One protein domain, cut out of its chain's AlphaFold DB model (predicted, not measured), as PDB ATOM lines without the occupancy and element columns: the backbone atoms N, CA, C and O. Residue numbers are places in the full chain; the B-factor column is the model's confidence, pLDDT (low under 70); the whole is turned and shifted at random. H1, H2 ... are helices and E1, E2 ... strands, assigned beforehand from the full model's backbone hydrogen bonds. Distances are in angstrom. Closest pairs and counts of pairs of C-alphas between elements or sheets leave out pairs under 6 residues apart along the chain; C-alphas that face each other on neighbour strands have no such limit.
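This is residues 127 to 232 of the 649 residues of an uncharacterized protein of Sphaerobolus stellatus (strain SS14) (UniProt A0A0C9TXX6). A twisted four-stranded sheet has helix H3 across one face, while the long helices H1 and H2 form a wide V that opens toward the sheet, H2 grazing it mostly at the edge strand E3 and H1 standing off it. Short H4 ends a tail away from the other helices. The printed part has 106 residues, with named elements in the order H1 H2 E1 E2 H3 E3 E4 H4; the class is mixed, and so is the sheet, ordered E2, E1, E4, E3. The whole is compact, with a radius of gyration of the C-alphas of 14.5 A and spans of 44 by 31 by 30 A.

H1, residues 127 to 143, and H2, residues 146 to 161, are only just apart, at 8.1 A. H2 only grazes the sheet; its Ala 159 and Tyr 213 of E3, residues 211 to 214, have the closest C-alphas, 6.7 A apart. E1, residues 177 to 183, and E2, residues 189 to 194, form an antiparallel hairpin, with N 180 and O 192 2.8 A apart. H3, residues 196 to 205, is on the sheet at a height of 9.3 A; its closest C-alpha pair with E1 is Leu 199 and Val 178, 7.3 A. E4, residues 219 to 222, is parallel to E1, with N 220 and O 177 2.7 A apart, and forms an antiparallel hairpin with E3, with N 212 and O 221 2.8 A apart. E2, H3 and E3 make a split strand-helix-strand unit, E1 and E4 lying between its strands, with a right-handed crossover. H4, residues 228 to 232, is apart from E3. O i to N i+4 pairs within hydrogen-bond range are 11 of 13 in H1, 11 of 12 in H2, 5 of 6 in H3 and 0 of 1 in H4, where O i to N i+3 has 0 of 2.

H1 begins at C-alpha 127 (2.467, 39.461, -2.958) and is 25.0 A long; H2 is 23.1 A and E1 19.6 A. H4 ends at C-alpha 232 (3.076, 57.858, -4.928).

The C-alphas of Glu 146 and Ile 185, the farthest apart, are 45.7 A apart. The printed part has no cut; the link from H2 to E1 is long. Mean pLDDT of the printed part is 71.1, with 38 residues under 70, among them 182 to 190.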
ATOM      1  N   THR A 127       3.881  39.106  -2.728       74.88
ATOM      2  CA  THR A 127       2.467  39.461  -2.958       74.88
ATOM      3  C   THR A 127       1.530  38.267  -2.741       74.88
ATOM      4  O   THR A 127       0.594  38.331  -1.953       74.88
ATOM      5  N   GLN A 128       1.862  37.115  -3.335       75.19
ATOM      6  CA  GLN A 128       1.082  35.880  -3.191       75.19
ATOM      7  C   GLN A 128       1.084  35.326  -1.756       75.19
ATOM      8  O   GLN A 128       0.194  34.555  -1.384       75.19
ATOM      9  N   PHE A 129       2.102  35.657  -0.956       77.69
ATOM     10  CA  PHE A 129       2.135  35.318   0.463       77.69
ATOM     11  C   PHE A 129       1.125  36.161   1.249       77.69
ATOM     12  O   PHE A 129       0.337  35.582   2.001       77.69
ATOM     13  N   PHE A 130       1.096  37.481   1.042       79.31
ATOM     14  CA  PHE A 130       0.164  38.371   1.741       79.31
ATOM     15  C   PHE A 130      -1.294  38.173   1.308       79.31
ATOM     16  O   PHE A 130      -2.159  38.167   2.178       79.31
ATOM     17  N   ASP A 131      -1.578  37.862   0.038       77.94
ATOM     18  CA  ASP A 131      -2.941  37.512  -0.419       77.94
ATOM     19  C   ASP A 131      -3.513  36.301   0.343       77.94
ATOM     20  O   ASP A 131      -4.681  36.261   0.756       77.94
ATOM     21  N   ARG A 132      -2.661  35.294   0.575       77.25
ATOM     22  CA  ARG A 132      -3.013  34.117   1.377       77.25
ATOM     23  C   ARG A 132      -3.218  34.494   2.842       77.25
ATOM     24  O   ARG A 132      -4.164  33.993   3.449       77.25
ATOM     25  N   GLN A 133      -2.340  35.324   3.411       77.62
ATOM     26  CA  GLN A 133      -2.491  35.769   4.798       77.62
ATOM     27  C   GLN A 133      -3.790  36.545   4.986       77.62
ATOM     28  O   GLN A 133      -4.543  36.220   5.892       77.62
ATOM     29  N   HIS A 134      -4.125  37.452   4.069       78.69
ATOM     30  CA  HIS A 134      -5.378  38.199   4.095       78.69
ATOM     31  C   HIS A 134      -6.603  37.269   4.084       78.69
ATOM     32  O   HIS A 134      -7.506  37.404   4.906       78.69
ATOM     33  N   SER A 135      -6.589  36.243   3.225       77.19
ATOM     34  CA  SER A 135      -7.653  35.228   3.174       77.19
ATOM     35  C   SER A 135      -7.772  34.425   4.478       77.19
ATOM     36  O   SER A 135      -8.875  34.094   4.914       77.19
ATOM     37  N   ARG A 136      -6.639  34.109   5.119       79.06
ATOM     38  CA  ARG A 136      -6.601  33.417   6.415       79.06
ATOM     39  C   ARG A 136      -7.099  34.321   7.542       79.06
ATOM     40  O   ARG A 136      -7.871  33.862   8.375       79.06
ATOM     41  N   HIS A 137      -6.689  35.586   7.559       80.81
ATOM     42  CA  HIS A 137      -7.085  36.566   8.572       80.81
ATOM     43  C   HIS A 137      -8.594  36.809   8.525       80.81
ATOM     44  O   HIS A 137      -9.242  36.683   9.555       80.81
ATOM     45  N   ALA A 138      -9.180  36.968   7.332       79.00
ATOM     46  CA  ALA A 138     -10.632  37.078   7.165       79.00
ATOM     47  C   ALA A 138     -11.400  35.857   7.718       79.00
ATOM     48  O   ALA A 138     -12.514  35.981   8.230       79.00
ATOM     49  N   PHE A 139     -10.809  34.657   7.637       76.00
ATOM     50  CA  PHE A 139     -11.376  33.457   8.254       76.00
ATOM     51  C   PHE A 139     -11.228  33.456   9.783       76.00
ATOM     52  O   PHE A 139     -12.159  33.052  10.478       76.00
ATOM     53  N   ILE A 140     -10.082  33.902  10.305       75.12
ATOM     54  CA  ILE A 140      -9.828  33.996  11.749       75.12
ATOM     55  C   ILE A 140     -10.766  35.027  12.380       75.12
ATOM     56  O   ILE A 140     -11.456  34.685  13.329       75.12
ATOM     57  N   GLU A 141     -10.883  36.226  11.810       80.62
ATOM     58  CA  GLU A 141     -11.750  37.304  12.308       80.62
ATOM     59  C   GLU A 141     -13.221  36.889  12.408       80.62
ATOM     60  O   GLU A 141     -13.930  37.301  13.323       80.62
ATOM     61  N   LYS A 142     -13.691  36.028  11.498       80.69
ATOM     62  CA  LYS A 142     -15.068  35.521  11.518       80.69
ATOM     63  C   LYS A 142     -15.341  34.553  12.677       80.69
ATOM     64  O   LYS A 142     -16.498  34.376  13.049       80.69
ATOM     65  N   ASN A 143     -14.304  33.905  13.204       77.25
ATOM     66  CA  ASN A 143     -14.401  32.860  14.226       77.25
ATOM     67  C   ASN A 143     -13.670  33.233  15.532       77.25
ATOM     68  O   ASN A 143     -13.487  32.373  16.392       77.25
ATOM     69  N   GLU A 144     -13.221  34.481  15.660       86.19
ATOM     70  CA  GLU A 144     -12.451  34.978  16.800       86.19
ATOM     71  C   GLU A 144     -13.370  35.243  18.001       86.19
ATOM     72  O   GLU A 144     -14.424  35.866  17.867       86.19
ATOM     73  N   ASP A 145     -12.977  34.774  19.184       86.88
ATOM     74  CA  ASP A 145     -13.647  35.104  20.443       86.88
ATOM     75  C   ASP A 145     -13.234  36.500  20.962       86.88
ATOM     76  O   ASP A 145     -12.200  37.050  20.579       86.88
ATOM     77  N   GLU A 146     -14.034  37.087  21.856       82.31
ATOM     78  CA  GLU A 146     -13.808  38.459  22.344       82.31
ATOM     79  C   GLU A 146     -12.490  38.631  23.128       82.31
ATOM     80  O   GLU A 146     -11.895  39.709  23.093       82.31
ATOM     81  N   GLU A 147     -11.982  37.587  23.791       78.12
ATOM     82  CA  GLU A 147     -10.707  37.654  24.517       78.12
ATOM     83  C   GLU A 147      -9.518  37.664  23.544       78.12
ATOM     84  O   GLU A 147      -8.593  38.474  23.668       78.12
ATOM     85  N   THR A 148      -9.551  36.794  22.535       76.88
ATOM     86  CA  THR A 148      -8.549  36.738  21.465       76.88
ATOM     87  C   THR A 148      -8.544  38.034  20.654       76.88
ATOM     88  O   THR A 148      -7.471  38.596  20.408       76.88
ATOM     89  N   LYS A 149      -9.727  38.584  20.363       82.94
ATOM     90  CA  LYS A 149      -9.899  39.888  19.714       82.94
ATOM     91  C   LYS A 149      -9.320  41.030  20.546       82.94
ATOM     92  O   LYS A 149      -8.596  41.866  20.008       82.94
ATOM     93  N   ALA A 150      -9.556  41.055  21.860       81.31
ATOM     94  CA  ALA A 150      -8.966  42.058  22.747       81.31
ATOM     95  C   ALA A 150      -7.426  41.984  22.763       81.31
ATOM     96  O   ALA A 150      -6.761  43.018  22.656       81.31
ATOM     97  N   ARG A 151      -6.848  40.770  22.813       79.88
ATOM     98  CA  ARG A 151      -5.390  40.548  22.717       79.88
ATOM     99  C   ARG A 151      -4.818  40.976  21.363       79.88
ATOM    100  O   ARG A 151      -3.705  41.496  21.309       79.88
ATOM    101  N   ARG A 152      -5.546  40.766  20.263       85.44
ATOM    102  CA  ARG A 152      -5.146  41.220  18.922       85.44
ATOM    103  C   ARG A 152      -5.190  42.748  18.796       85.44
ATOM    104  O   ARG A 152      -4.204  43.342  18.376       85.44
ATOM    105  N   LEU A 153      -6.259  43.396  19.262       84.38
ATOM    106  CA  LEU A 153      -6.386  44.863  19.265       84.38
ATOM    107  C   LEU A 153      -5.371  45.556  20.191       84.38
ATOM    108  O   LEU A 153      -4.996  46.705  19.961       84.38
ATOM    109  N   ALA A 154      -4.931  44.897  21.268       80.94
ATOM    110  CA  ALA A 154      -3.829  45.386  22.100       80.94
ATOM    111  C   ALA A 154      -2.492  45.353  21.338       80.94
ATOM    112  O   ALA A 154      -1.759  46.340  21.348       80.94
ATOM    113  N   ARG A 155      -2.221  44.259  20.613       82.75
ATOM    114  CA  ARG A 155      -1.049  44.114  19.736       82.75
ATOM    115  C   ARG A 155      -1.029  45.149  18.607       82.75
ATOM    116  O   ARG A 155       0.007  45.752  18.364       82.75
ATOM    117  N   GLU A 156      -2.167  45.420  17.968       84.31
ATOM    118  CA  GLU A 156      -2.283  46.453  16.920       84.31
ATOM    119  C   GLU A 156      -1.989  47.863  17.450       84.31
ATOM    120  O   GLU A 156      -1.257  48.621  16.814       84.31
ATOM    121  N   ARG A 157      -2.482  48.195  18.651       81.06
ATOM    122  CA  ARG A 157      -2.182  49.478  19.308       81.06
ATOM    123  C   ARG A 157      -0.698  49.633  19.644       81.06
ATOM    124  O   ARG A 157      -0.141  50.700  19.415       81.06
ATOM    125  N   LEU A 158      -0.050  48.576  20.140       79.44
ATOM    126  CA  LEU A 158       1.399  48.579  20.384       79.44
ATOM    127  C   LEU A 158       2.195  48.681  19.076       79.44
ATOM    128  O   LEU A 158       3.183  49.404  19.008       79.44
ATOM    129  N   ALA A 159       1.743  48.008  18.015       82.06
ATOM    130  CA  ALA A 159       2.378  48.067  16.704       82.06
ATOM    131  C   ALA A 159       2.379  49.478  16.105       82.06
ATOM    132  O   ALA A 159       3.380  49.885  15.514       82.06
ATOM    133  N   MET A 160       1.302  50.246  16.306       78.12
ATOM    134  CA  MET A 160       1.235  51.650  15.884       78.12
ATOM    135  C   MET A 160       2.310  52.517  16.550       78.12
ATOM    136  O   MET A 160       2.871  53.384  15.888       78.12
ATOM    137  N   ALA A 161       2.650  52.257  17.817       77.38
ATOM    138  CA  ALA A 161       3.696  53.006  18.514       77.38
ATOM    139  C   ALA A 161       5.087  52.804  17.882       77.38
ATOM    140  O   ALA A 161       5.891  53.731  17.882       77.38
ATOM    141  N   TYR A 162       5.361  51.637  17.281       72.81
ATOM    142  CA  TYR A 162       6.613  51.365  16.554       72.81
ATOM    143  C   TYR A 162       6.689  52.022  15.165       72.81
ATOM    144  O   TYR A 162       7.766  52.055  14.561       72.81
ATOM    145  N   LEU A 163       5.559  52.497  14.634       70.94
ATOM    146  CA  LEU A 163       5.471  53.182  13.340       70.94
ATOM    147  C   LEU A 163       5.492  54.711  13.470       70.94
ATOM    148  O   LEU A 163       5.600  55.390  12.451       70.94
ATOM    149  N   ASP A 164       5.427  55.240  14.693       71.75
ATOM    150  CA  ASP A 164       5.596  56.665  14.979       71.75
ATOM    151  C   ASP A 164       7.039  57.108  14.670       71.75
ATOM    152  O   ASP A 164       8.006  56.453  15.077       71.75
ATOM    153  N   GLU A 165       7.196  58.225  13.952       57.50
ATOM    154  CA  GLU A 165       8.497  58.784  13.560       57.50
ATOM    155  C   GLU A 165       9.394  59.086  14.774       57.50
ATOM    156  O   GLU A 165      10.619  58.975  14.674       57.50
ATOM    157  N   LEU A 166       8.802  59.381  15.937       58.50
ATOM    158  CA  LEU A 166       9.526  59.623  17.190       58.50
ATOM    159  C   LEU A 166      10.115  58.342  17.811       58.50
ATOM    160  O   LEU A 166      11.101  58.414  18.545       58.50
ATOM    161  N   ASN A 167       9.581  57.165  17.462       57.84
ATOM    162  CA  ASN A 167       9.915  55.871  18.069       57.84
ATOM    163  C   ASN A 167      10.582  54.880  17.099       57.84
ATOM    164  O   ASN A 167      10.764  53.709  17.429       57.84
ATOM    165  N   VAL A 168      11.032  55.328  15.921       55.00
ATOM    166  CA  VAL A 168      11.671  54.479  14.884       55.00
ATOM    167  C   VAL A 168      12.905  53.715  15.395       55.00
ATOM    168  O   VAL A 168      13.296  52.690  14.827       55.00
ATOM    169  N   SER A 169      13.530  54.201  16.472       52.44
ATOM    170  CA  SER A 169      14.680  53.566  17.118       52.44
ATOM    171  C   SER A 169      14.311  52.407  18.057       52.44
ATOM    172  O   SER A 169      15.188  51.586  18.348       52.44
ATOM    173  N   MET A 170      13.045  52.309  18.484       65.44
ATOM    174  CA  MET A 170      12.530  51.215  19.305       65.44
ATOM    175  C   MET A 170      12.337  49.957  18.459       65.44
ATOM    176  O   MET A 170      11.835  49.994  17.334       65.44
ATOM    177  N   ILE A 171      12.765  48.826  19.011       68.44
ATOM    178  CA  ILE A 171      12.694  47.506  18.379       68.44
ATOM    179  C   ILE A 171      11.583  46.718  19.087       68.44
ATOM    180  O   ILE A 171      11.410  46.905  20.296       68.44
ATOM    181  N   PRO A 172      10.831  45.855  18.376       69.12
ATOM    182  CA  PRO A 172       9.869  44.955  19.004       69.12
ATOM    183  C   PRO A 172      10.492  44.149  20.156       69.12
ATOM    184  O   PRO A 172      11.662  43.765  20.085       69.12
ATOM    185  N   GLY A 173       9.719  43.925  21.222       62.34
ATOM    186  CA  GLY A 173      10.161  43.181  22.408       62.34
ATOM    187  C   GLY A 173      10.508  41.712  22.123       62.34
ATOM    188  O   GLY A 173      10.189  41.174  21.065       62.34
ATOM    189  N   SER A 174      11.132  41.041  23.099       50.62
ATOM    190  CA  SER A 174      11.759  39.704  22.995       50.62
ATOM    191  C   SER A 174      10.841  38.529  22.602       50.62
ATOM    192  O   SER A 174      11.334  37.420  22.409       50.62
ATOM    193  N   GLY A 175       9.531  38.751  22.448       61.56
ATOM    194  CA  GLY A 175       8.555  37.752  21.992       61.56
ATOM    195  C   GLY A 175       8.102  37.891  20.532       61.56
ATOM    196  O   GLY A 175       7.634  36.911  19.953       61.56
ATOM    197  N   THR A 176       8.259  39.068  19.918       75.00
ATOM    198  CA  THR A 176       7.705  39.368  18.589       75.00
ATOM    199  C   THR A 176       8.720  39.055  17.490       75.00
ATOM    200  O   THR A 176       9.833  39.582  17.478       75.00
ATOM    201  N   LYS A 177       8.342  38.221  16.515       79.12
ATOM    202  CA  LYS A 177       9.252  37.820  15.424       79.12
ATOM    203  C   LYS A 177       9.315  38.887  14.343       79.12
ATOM    204  O   LYS A 177       8.301  39.493  14.023       79.12
ATOM    205  N   VAL A 178      10.470  39.070  13.707       77.88
ATOM    206  CA  VAL A 178      10.629  40.022  12.596       77.88
ATOM    207  C   VAL A 178      11.297  39.336  11.411       77.88
ATOM    208  O   VAL A 178      12.357  38.739  11.561       77.88
ATOM    209  N   TYR A 179      10.716  39.442  10.222       80.00
ATOM    210  CA  TYR A 179      11.215  38.827   8.994       80.00
ATOM    211  C   TYR A 179      11.590  39.891   7.961       80.00
ATOM    212  O   TYR A 179      10.852  40.849   7.761       80.00
ATOM    213  N   ALA A 180      12.702  39.709   7.248       74.19
ATOM    214  CA  ALA A 180      13.062  40.512   6.083       74.19
ATOM    215  C   ALA A 180      12.860  39.748   4.777       74.19
ATOM    216  O   ALA A 180      13.288  38.603   4.637       74.19
ATOM    217  N   TRP A 181      12.321  40.430   3.771       73.44
ATOM    218  CA  TRP A 181      12.222  39.915   2.406       73.44
ATOM    219  C   TRP A 181      13.497  40.232   1.613       73.44
ATOM    220  O   TRP A 181      13.621  41.280   0.973       73.44
ATOM    221  N   ILE A 182      14.475  39.326   1.644       62.38
ATOM    222  CA  ILE A 182      15.807  39.526   1.051       62.38
ATOM    223  C   ILE A 182      15.767  39.283  -0.462       62.38
ATOM    224  O   ILE A 182      15.321  38.227  -0.909       62.38
ATOM    225  N   LYS A 183      16.240  40.251  -1.263       58.19
ATOM    226  CA  LYS A 183      16.323  40.140  -2.732       58.19
ATOM    227  C   LYS A 183      17.591  39.413  -3.154       58.19
ATOM    228  O   LYS A 183      18.689  39.841  -2.810       58.19
ATOM    229  N   PHE A 184      17.443  38.376  -3.968       46.91
ATOM    230  CA  PHE A 184      18.552  37.729  -4.657       46.91
ATOM    231  C   PHE A 184      18.806  38.374  -6.020       46.91
ATOM    232  O   PHE A 184      17.934  39.016  -6.605       46.91
ATOM    233  N   ILE A 185      20.005  38.148  -6.560       36.72
ATOM    234  CA  ILE A 185      20.428  38.635  -7.885       36.72
ATOM    235  C   ILE A 185      19.497  38.122  -9.000       36.72
ATOM    236  O   ILE A 185      19.298  38.801 -10.002       36.72
ATOM    237  N   SER A 186      18.861  36.963  -8.800       43.72
ATOM    238  CA  SER A 186      17.835  36.403  -9.692       43.72
ATOM    239  C   SER A 186      16.518  37.195  -9.716       43.72
ATOM    240  O   SER A 186      15.605  36.832 -10.452       43.72
ATOM    241  N   GLY A 187      16.375  38.231  -8.883       52.28
ATOM    242  CA  GLY A 187      15.138  38.989  -8.695       52.28
ATOM    243  C   GLY A 187      14.138  38.332  -7.739       52.28
ATOM    244  O   GLY A 187      13.150  38.961  -7.371       52.28
ATOM    245  N   SER A 188      14.392  37.099  -7.293       57.28
ATOM    246  CA  SER A 188      13.547  36.399  -6.317       57.28
ATOM    247  C   SER A 188      13.743  36.962  -4.903       57.28
ATOM    248  O   SER A 188      14.857  37.335  -4.532       57.28
ATOM    249  N   ARG A 189      12.672  37.012  -4.103       62.59
ATOM    250  CA  ARG A 189      12.704  37.408  -2.683       62.59
ATOM    251  C   ARG A 189      12.578  36.171  -1.798       62.59
ATOM    252  O   ARG A 189      11.836  35.269  -2.170       62.59
ATOM    253  N   ILE A 190      13.249  36.134  -0.650       61.75
ATOM    254  CA  ILE A 190      13.051  35.098   0.381       61.75
ATOM    255  C   ILE A 190      12.723  35.775   1.715       61.75
ATOM    256  O   ILE A 190      13.435  36.697   2.112       61.75
ATOM    257  N   ARG A 191      11.649  35.329   2.382       71.75
ATOM    258  CA  ARG A 191      11.277  35.732   3.751       71.75
ATOM    259  C   ARG A 191      12.225  35.071   4.760       71.75
ATOM    260  O   ARG A 191      12.163  33.860   4.965       71.75
ATOM    261  N   THR A 192      13.086  35.866   5.387       59.69
ATOM    262  CA  THR A 192      14.137  35.414   6.313       59.69
ATOM    263  C   THR A 192      13.900  35.996   7.702       59.69
ATOM    264  O   THR A 192      13.754  37.207   7.827       59.69
ATOM    265  N   LEU A 193      13.871  35.156   8.740       66.50
ATOM    266  CA  LEU A 193      13.757  35.604  10.134       66.50
ATOM    267  C   LEU A 193      15.016  36.387  10.546       66.50
ATOM    268  O   LEU A 193      16.128  35.960  10.244       66.50
ATOM    269  N   LEU A 194      14.831  37.527  11.209       56.88
ATOM    270  CA  LEU A 194      15.897  38.385  11.717       56.88
ATOM    271  C   LEU A 194      16.087  38.178  13.220       56.88
ATOM    272  O   LEU A 194      15.126  38.304  13.976       56.88
ATOM    273  N   ASN A 195      17.336  37.980  13.651       54.41
ATOM    274  CA  ASN A 195      17.683  37.771  15.059       54.41
ATOM    275  C   ASN A 195      18.732  38.782  15.550       54.41
ATOM    276  O   ASN A 195      19.525  39.322  14.771       54.41
ATOM    277  N   GLY A 196      18.749  39.020  16.866       58.94
ATOM    278  CA  GLY A 196      19.814  39.721  17.586       58.94
ATOM    279  C   GLY A 196      20.278  41.038  16.951       58.94
ATOM    280  O   GLY A 196      19.499  41.963  16.709       58.94
ATOM    281  N   GLY A 197      21.583  41.136  16.684       48.06
ATOM    282  CA  GLY A 197      22.185  42.320  16.067       48.06
ATOM    283  C   GLY A 197      21.677  42.603  14.650       48.06
ATOM    284  O   GLY A 197      21.577  43.772  14.276       48.06
ATOM    285  N   GLU A 198      21.308  41.568  13.880       49.72
ATOM    286  CA  GLU A 198      20.795  41.732  12.515       49.72
ATOM    287  C   GLU A 198      19.437  42.425  12.488       49.72
ATOM    288  O   GLU A 198      19.226  43.346  11.696       49.72
ATOM    289  N   LEU A 199      18.561  42.052  13.420       61.19
ATOM    290  CA  LEU A 199      17.311  42.758  13.660       61.19
ATOM    291  C   LEU A 199      17.573  44.239  13.958       61.19
ATOM    292  O   LEU A 199      16.996  45.102  13.303       61.19
ATOM    293  N   LYS A 200      18.494  44.551  14.878       59.81
ATOM    294  CA  LYS A 200      18.775  45.931  15.308       59.81
ATOM    295  C   LYS A 200      19.205  46.853  14.165       59.81
ATOM    296  O   LYS A 200      18.749  47.995  14.119       59.81
ATOM    297  N   TRP A 201      20.070  46.401  13.254       52.50
ATOM    298  CA  TRP A 201      20.510  47.254  12.141       52.50
ATOM    299  C   TRP A 201      19.531  47.243  10.965       52.50
ATOM    300  O   TRP A 201      19.277  48.303  10.393       52.50
ATOM    301  N   ARG A 202      18.924  46.096  10.623       58.44
ATOM    302  CA  ARG A 202      17.939  46.040   9.533       58.44
ATOM    303  C   ARG A 202      16.662  46.779   9.885       58.44
ATOM    304  O   ARG A 202      16.146  47.491   9.037       58.44
ATOM    305  N   TRP A 203      16.184  46.683  11.121       74.31
ATOM    306  CA  TRP A 203      14.996  47.406  11.577       74.31
ATOM    307  C   TRP A 203      15.123  48.920  11.384       74.31
ATOM    308  O   TRP A 203      14.177  49.571  10.945       74.31
ATOM    309  N   LYS A 204      16.315  49.467  11.653       71.38
ATOM    310  CA  LYS A 204      16.642  50.886  11.447       71.38
ATOM    311  C   LYS A 204      16.796  51.272   9.974       71.38
ATOM    312  O   LYS A 204      16.694  52.446   9.647       71.38
ATOM    313  N   MET A 205      17.069  50.309   9.094       67.62
ATOM    314  CA  MET A 205      17.270  50.545   7.662       67.62
ATOM    315  C   MET A 205      15.951  50.764   6.904       67.62
ATOM    316  O   MET A 205      15.959  51.358   5.828       67.62
ATOM    317  N   TYR A 206      14.829  50.277   7.439       71.75
ATOM    318  CA  TYR A 206      13.513  50.370   6.810       71.75
ATOM    319  C   TYR A 206      12.709  51.551   7.367       71.75
ATOM    320  O   TYR A 206      12.669  51.767   8.581       71.75
ATOM    321  N   THR A 207      12.042  52.290   6.477       77.12
ATOM    322  CA  THR A 207      11.061  53.328   6.834       77.12
ATOM    323  C   THR A 207       9.858  52.702   7.552       77.12
ATOM    324  O   THR A 207       9.631  51.499   7.402       77.12
ATOM    325  N   PRO A 208       9.052  53.469   8.309       78.56
ATOM    326  CA  PRO A 208       7.788  52.965   8.855       78.56
ATOM    327  C   PRO A 208       6.883  52.347   7.778       78.56
ATOM    328  O   PRO A 208       6.361  51.256   7.968       78.56
ATOM    329  N   ALA A 209       6.800  52.973   6.598       76.12
ATOM    330  CA  ALA A 209       6.049  52.454   5.452       76.12
ATOM    331  C   ALA A 209       6.600  51.122   4.903       76.12
ATOM    332  O   ALA A 209       5.869  50.345   4.294       76.12
ATOM    333  N   ALA A 210       7.878  50.824   5.155       81.50
ATOM    334  CA  ALA A 210       8.520  49.578   4.763       81.50
ATOM    335  C   ALA A 210       8.353  48.427   5.777       81.50
ATOM    336  O   ALA A 210       8.968  47.366   5.604       81.50
ATOM    337  N   LYS A 211       7.553  48.625   6.834       87.38
ATOM    338  CA  LYS A 211       7.302  47.668   7.918       87.38
ATOM    339  C   LYS A 211       5.811  47.335   7.978       87.38
ATOM    340  O   LYS A 211       4.974  48.224   8.059       87.38
ATOM    341  N   GLN A 212       5.476  46.051   7.977       87.00
ATOM    342  CA  GLN A 212       4.102  45.567   8.106       87.00
ATOM    343  C   GLN A 212       3.994  44.639   9.310       87.00
ATOM    344  O   GLN A 212       4.792  43.714   9.447       87.00
ATOM    345  N   TYR A 213       3.014  44.878  10.176       88.38
ATOM    346  CA  TYR A 213       2.765  44.041  11.345       88.38
ATOM    347  C   TYR A 213       1.586  43.096  11.115       88.38
ATOM    348  O   TYR A 213       0.538  43.494  10.608       88.38
ATOM    349  N   ASN A 214       1.751  41.844  11.529       86.62
ATOM    350  CA  ASN A 214       0.733  40.808  11.544       86.62
ATOM    351  C   ASN A 214       0.310  40.532  12.994       86.62
ATOM    352  O   ASN A 214       0.964  39.784  13.726       86.62
ATOM    353  N   SER A 215      -0.829  41.102  13.385       84.56
ATOM    354  CA  SER A 215      -1.385  40.987  14.734       84.56
ATOM    355  C   SER A 215      -1.949  39.601  15.062       84.56
ATOM    356  O   SER A 215      -2.123  39.288  16.241       84.56
ATOM    357  N   HIS A 216      -2.212  38.745  14.067       80.06
ATOM    358  CA  HIS A 216      -2.723  37.391  14.304       80.06
ATOM    359  C   HIS A 216      -1.626  36.457  14.820       80.06
ATOM    360  O   HIS A 216      -1.860  35.722  15.781       80.06
ATOM    361  N   ASP A 217      -0.422  36.537  14.246       78.94
ATOM    362  CA  ASP A 217       0.704  35.654  14.593       78.94
ATOM    363  C   ASP A 217       1.798  36.340  15.433       78.94
ATOM    364  O   ASP A 217       2.758  35.679  15.818       78.94
ATOM    365  N   ASP A 218       1.645  37.636  15.734       82.06
ATOM    366  CA  ASP A 218       2.652  38.465  16.417       82.06
ATOM    367  C   ASP A 218       4.004  38.492  15.677       82.06
ATOM    368  O   ASP A 218       5.068  38.158  16.206       82.06
ATOM    369  N   GLU A 219       3.944  38.868  14.396       88.50
ATOM    370  CA  GLU A 219       5.109  38.916  13.511       88.50
ATOM    371  C   GLU A 219       5.182  40.246  12.744       88.50
ATOM    372  O   GLU A 219       4.166  40.778  12.310       88.50
ATOM    373  N   TRP A 220       6.388  40.756  12.511       88.62
ATOM    374  CA  TRP A 220       6.672  41.851  11.585       88.62
ATOM    375  C   TRP A 220       7.293  41.334  10.293       88.62
ATOM    376  O   TRP A 220       8.129  40.433  10.305       88.62
ATOM    377  N   ASP A 221       6.971  41.987   9.187       87.38
ATOM    378  CA  ASP A 221       7.609  41.817   7.892       87.38
ATOM    379  C   ASP A 221       8.192  43.153   7.426       87.38
ATOM    380  O   ASP A 221       7.511  44.177   7.416       87.38
ATOM    381  N   VAL A 222       9.459  43.146   7.010       83.44
ATOM    382  CA  VAL A 222      10.141  44.313   6.446       83.44
ATOM    383  C   VAL A 222      10.562  44.048   5.005       83.44
ATOM    384  O   VAL A 222      11.169  43.017   4.686       83.44
ATOM    385  N   CYS A 223      10.236  44.971   4.105       82.81
ATOM    386  CA  CYS A 223      10.584  44.850   2.693       82.81
ATOM    387  C   CYS A 223      10.764  46.223   2.057       82.81
ATOM    388  O   CYS A 223       9.926  47.106   2.190       82.81
ATOM    389  N   SER A 224      11.840  46.384   1.286       73.50
ATOM    390  CA  SER A 224      12.142  47.650   0.606       73.50
ATOM    391  C   SER A 224      11.082  48.048  -0.427       73.50
ATOM    392  O   SER A 224      10.985  49.214  -0.763       73.50
ATOM    393  N   GLU A 225      10.344  47.075  -0.970       76.00
ATOM    394  CA  GLU A 225       9.301  47.282  -1.989       76.00
ATOM    395  C   GLU A 225       7.947  47.676  -1.372       76.00
ATOM    396  O   GLU A 225       7.050  48.069  -2.103       76.00
ATOM    397  N   PHE A 226       7.789  47.613  -0.042       79.75
ATOM    398  CA  PHE A 226       6.597  48.148   0.632       79.75
ATOM    399  C   PHE A 226       6.577  49.690   0.612       79.75
ATOM    400  O   PHE A 226       5.510  50.293   0.589       79.75
ATOM    401  N   ASP A 227       7.755  50.326   0.569       66.19
ATOM    402  CA  ASP A 227       7.925  51.790   0.539       66.19
ATOM    403  C   ASP A 227       7.553  52.416  -0.822       66.19
ATOM    404  O   ASP A 227       7.295  53.617  -0.912       66.19
ATOM    405  N   ASP A 228       7.516  51.614  -1.895       53.66
ATOM    406  CA  ASP A 228       7.242  52.110  -3.250       53.66
ATOM    407  C   ASP A 228       5.790  52.614  -3.410       53.66
ATOM    408  O   ASP A 228       5.559  53.505  -4.226       53.66
ATOM    409  N   ASP A 229       4.839  52.158  -2.582       50.59
ATOM    410  CA  ASP A 229       3.471  52.711  -2.525       50.59
ATOM    411  C   ASP A 229       3.410  54.088  -1.822       50.59
ATOM    412  O   ASP A 229       2.515  54.893  -2.090       50.59
ATOM    413  N   TYR A 230       4.390  54.423  -0.970       43.19
ATOM    414  CA  TYR A 230       4.412  55.675  -0.200       43.19
ATOM    415  C   TYR A 230       4.916  56.871  -1.021       43.19
ATOM    416  O   TYR A 230       4.450  58.002  -0.849       43.19
ATOM    417  N   ARG A 231       5.837  56.636  -1.970       39.69
ATOM    418  CA  ARG A 231       6.328  57.687  -2.884       39.69
ATOM    419  C   ARG A 231       5.250  58.203  -3.834       39.69
ATOM    420  O   ARG A 231       5.325  59.358  -4.229       39.69
ATOM    421  N   TYR A 232       4.225  57.405  -4.137       42.09
ATOM    422  CA  TYR A 232       3.076  57.858  -4.928       42.09
ATOM    423  C   TYR A 232       2.028  58.625  -4.102       42.09
ATOM    424  O   TYR A 232       1.296  59.433  -4.670       42.09
TER     425      TYR A 232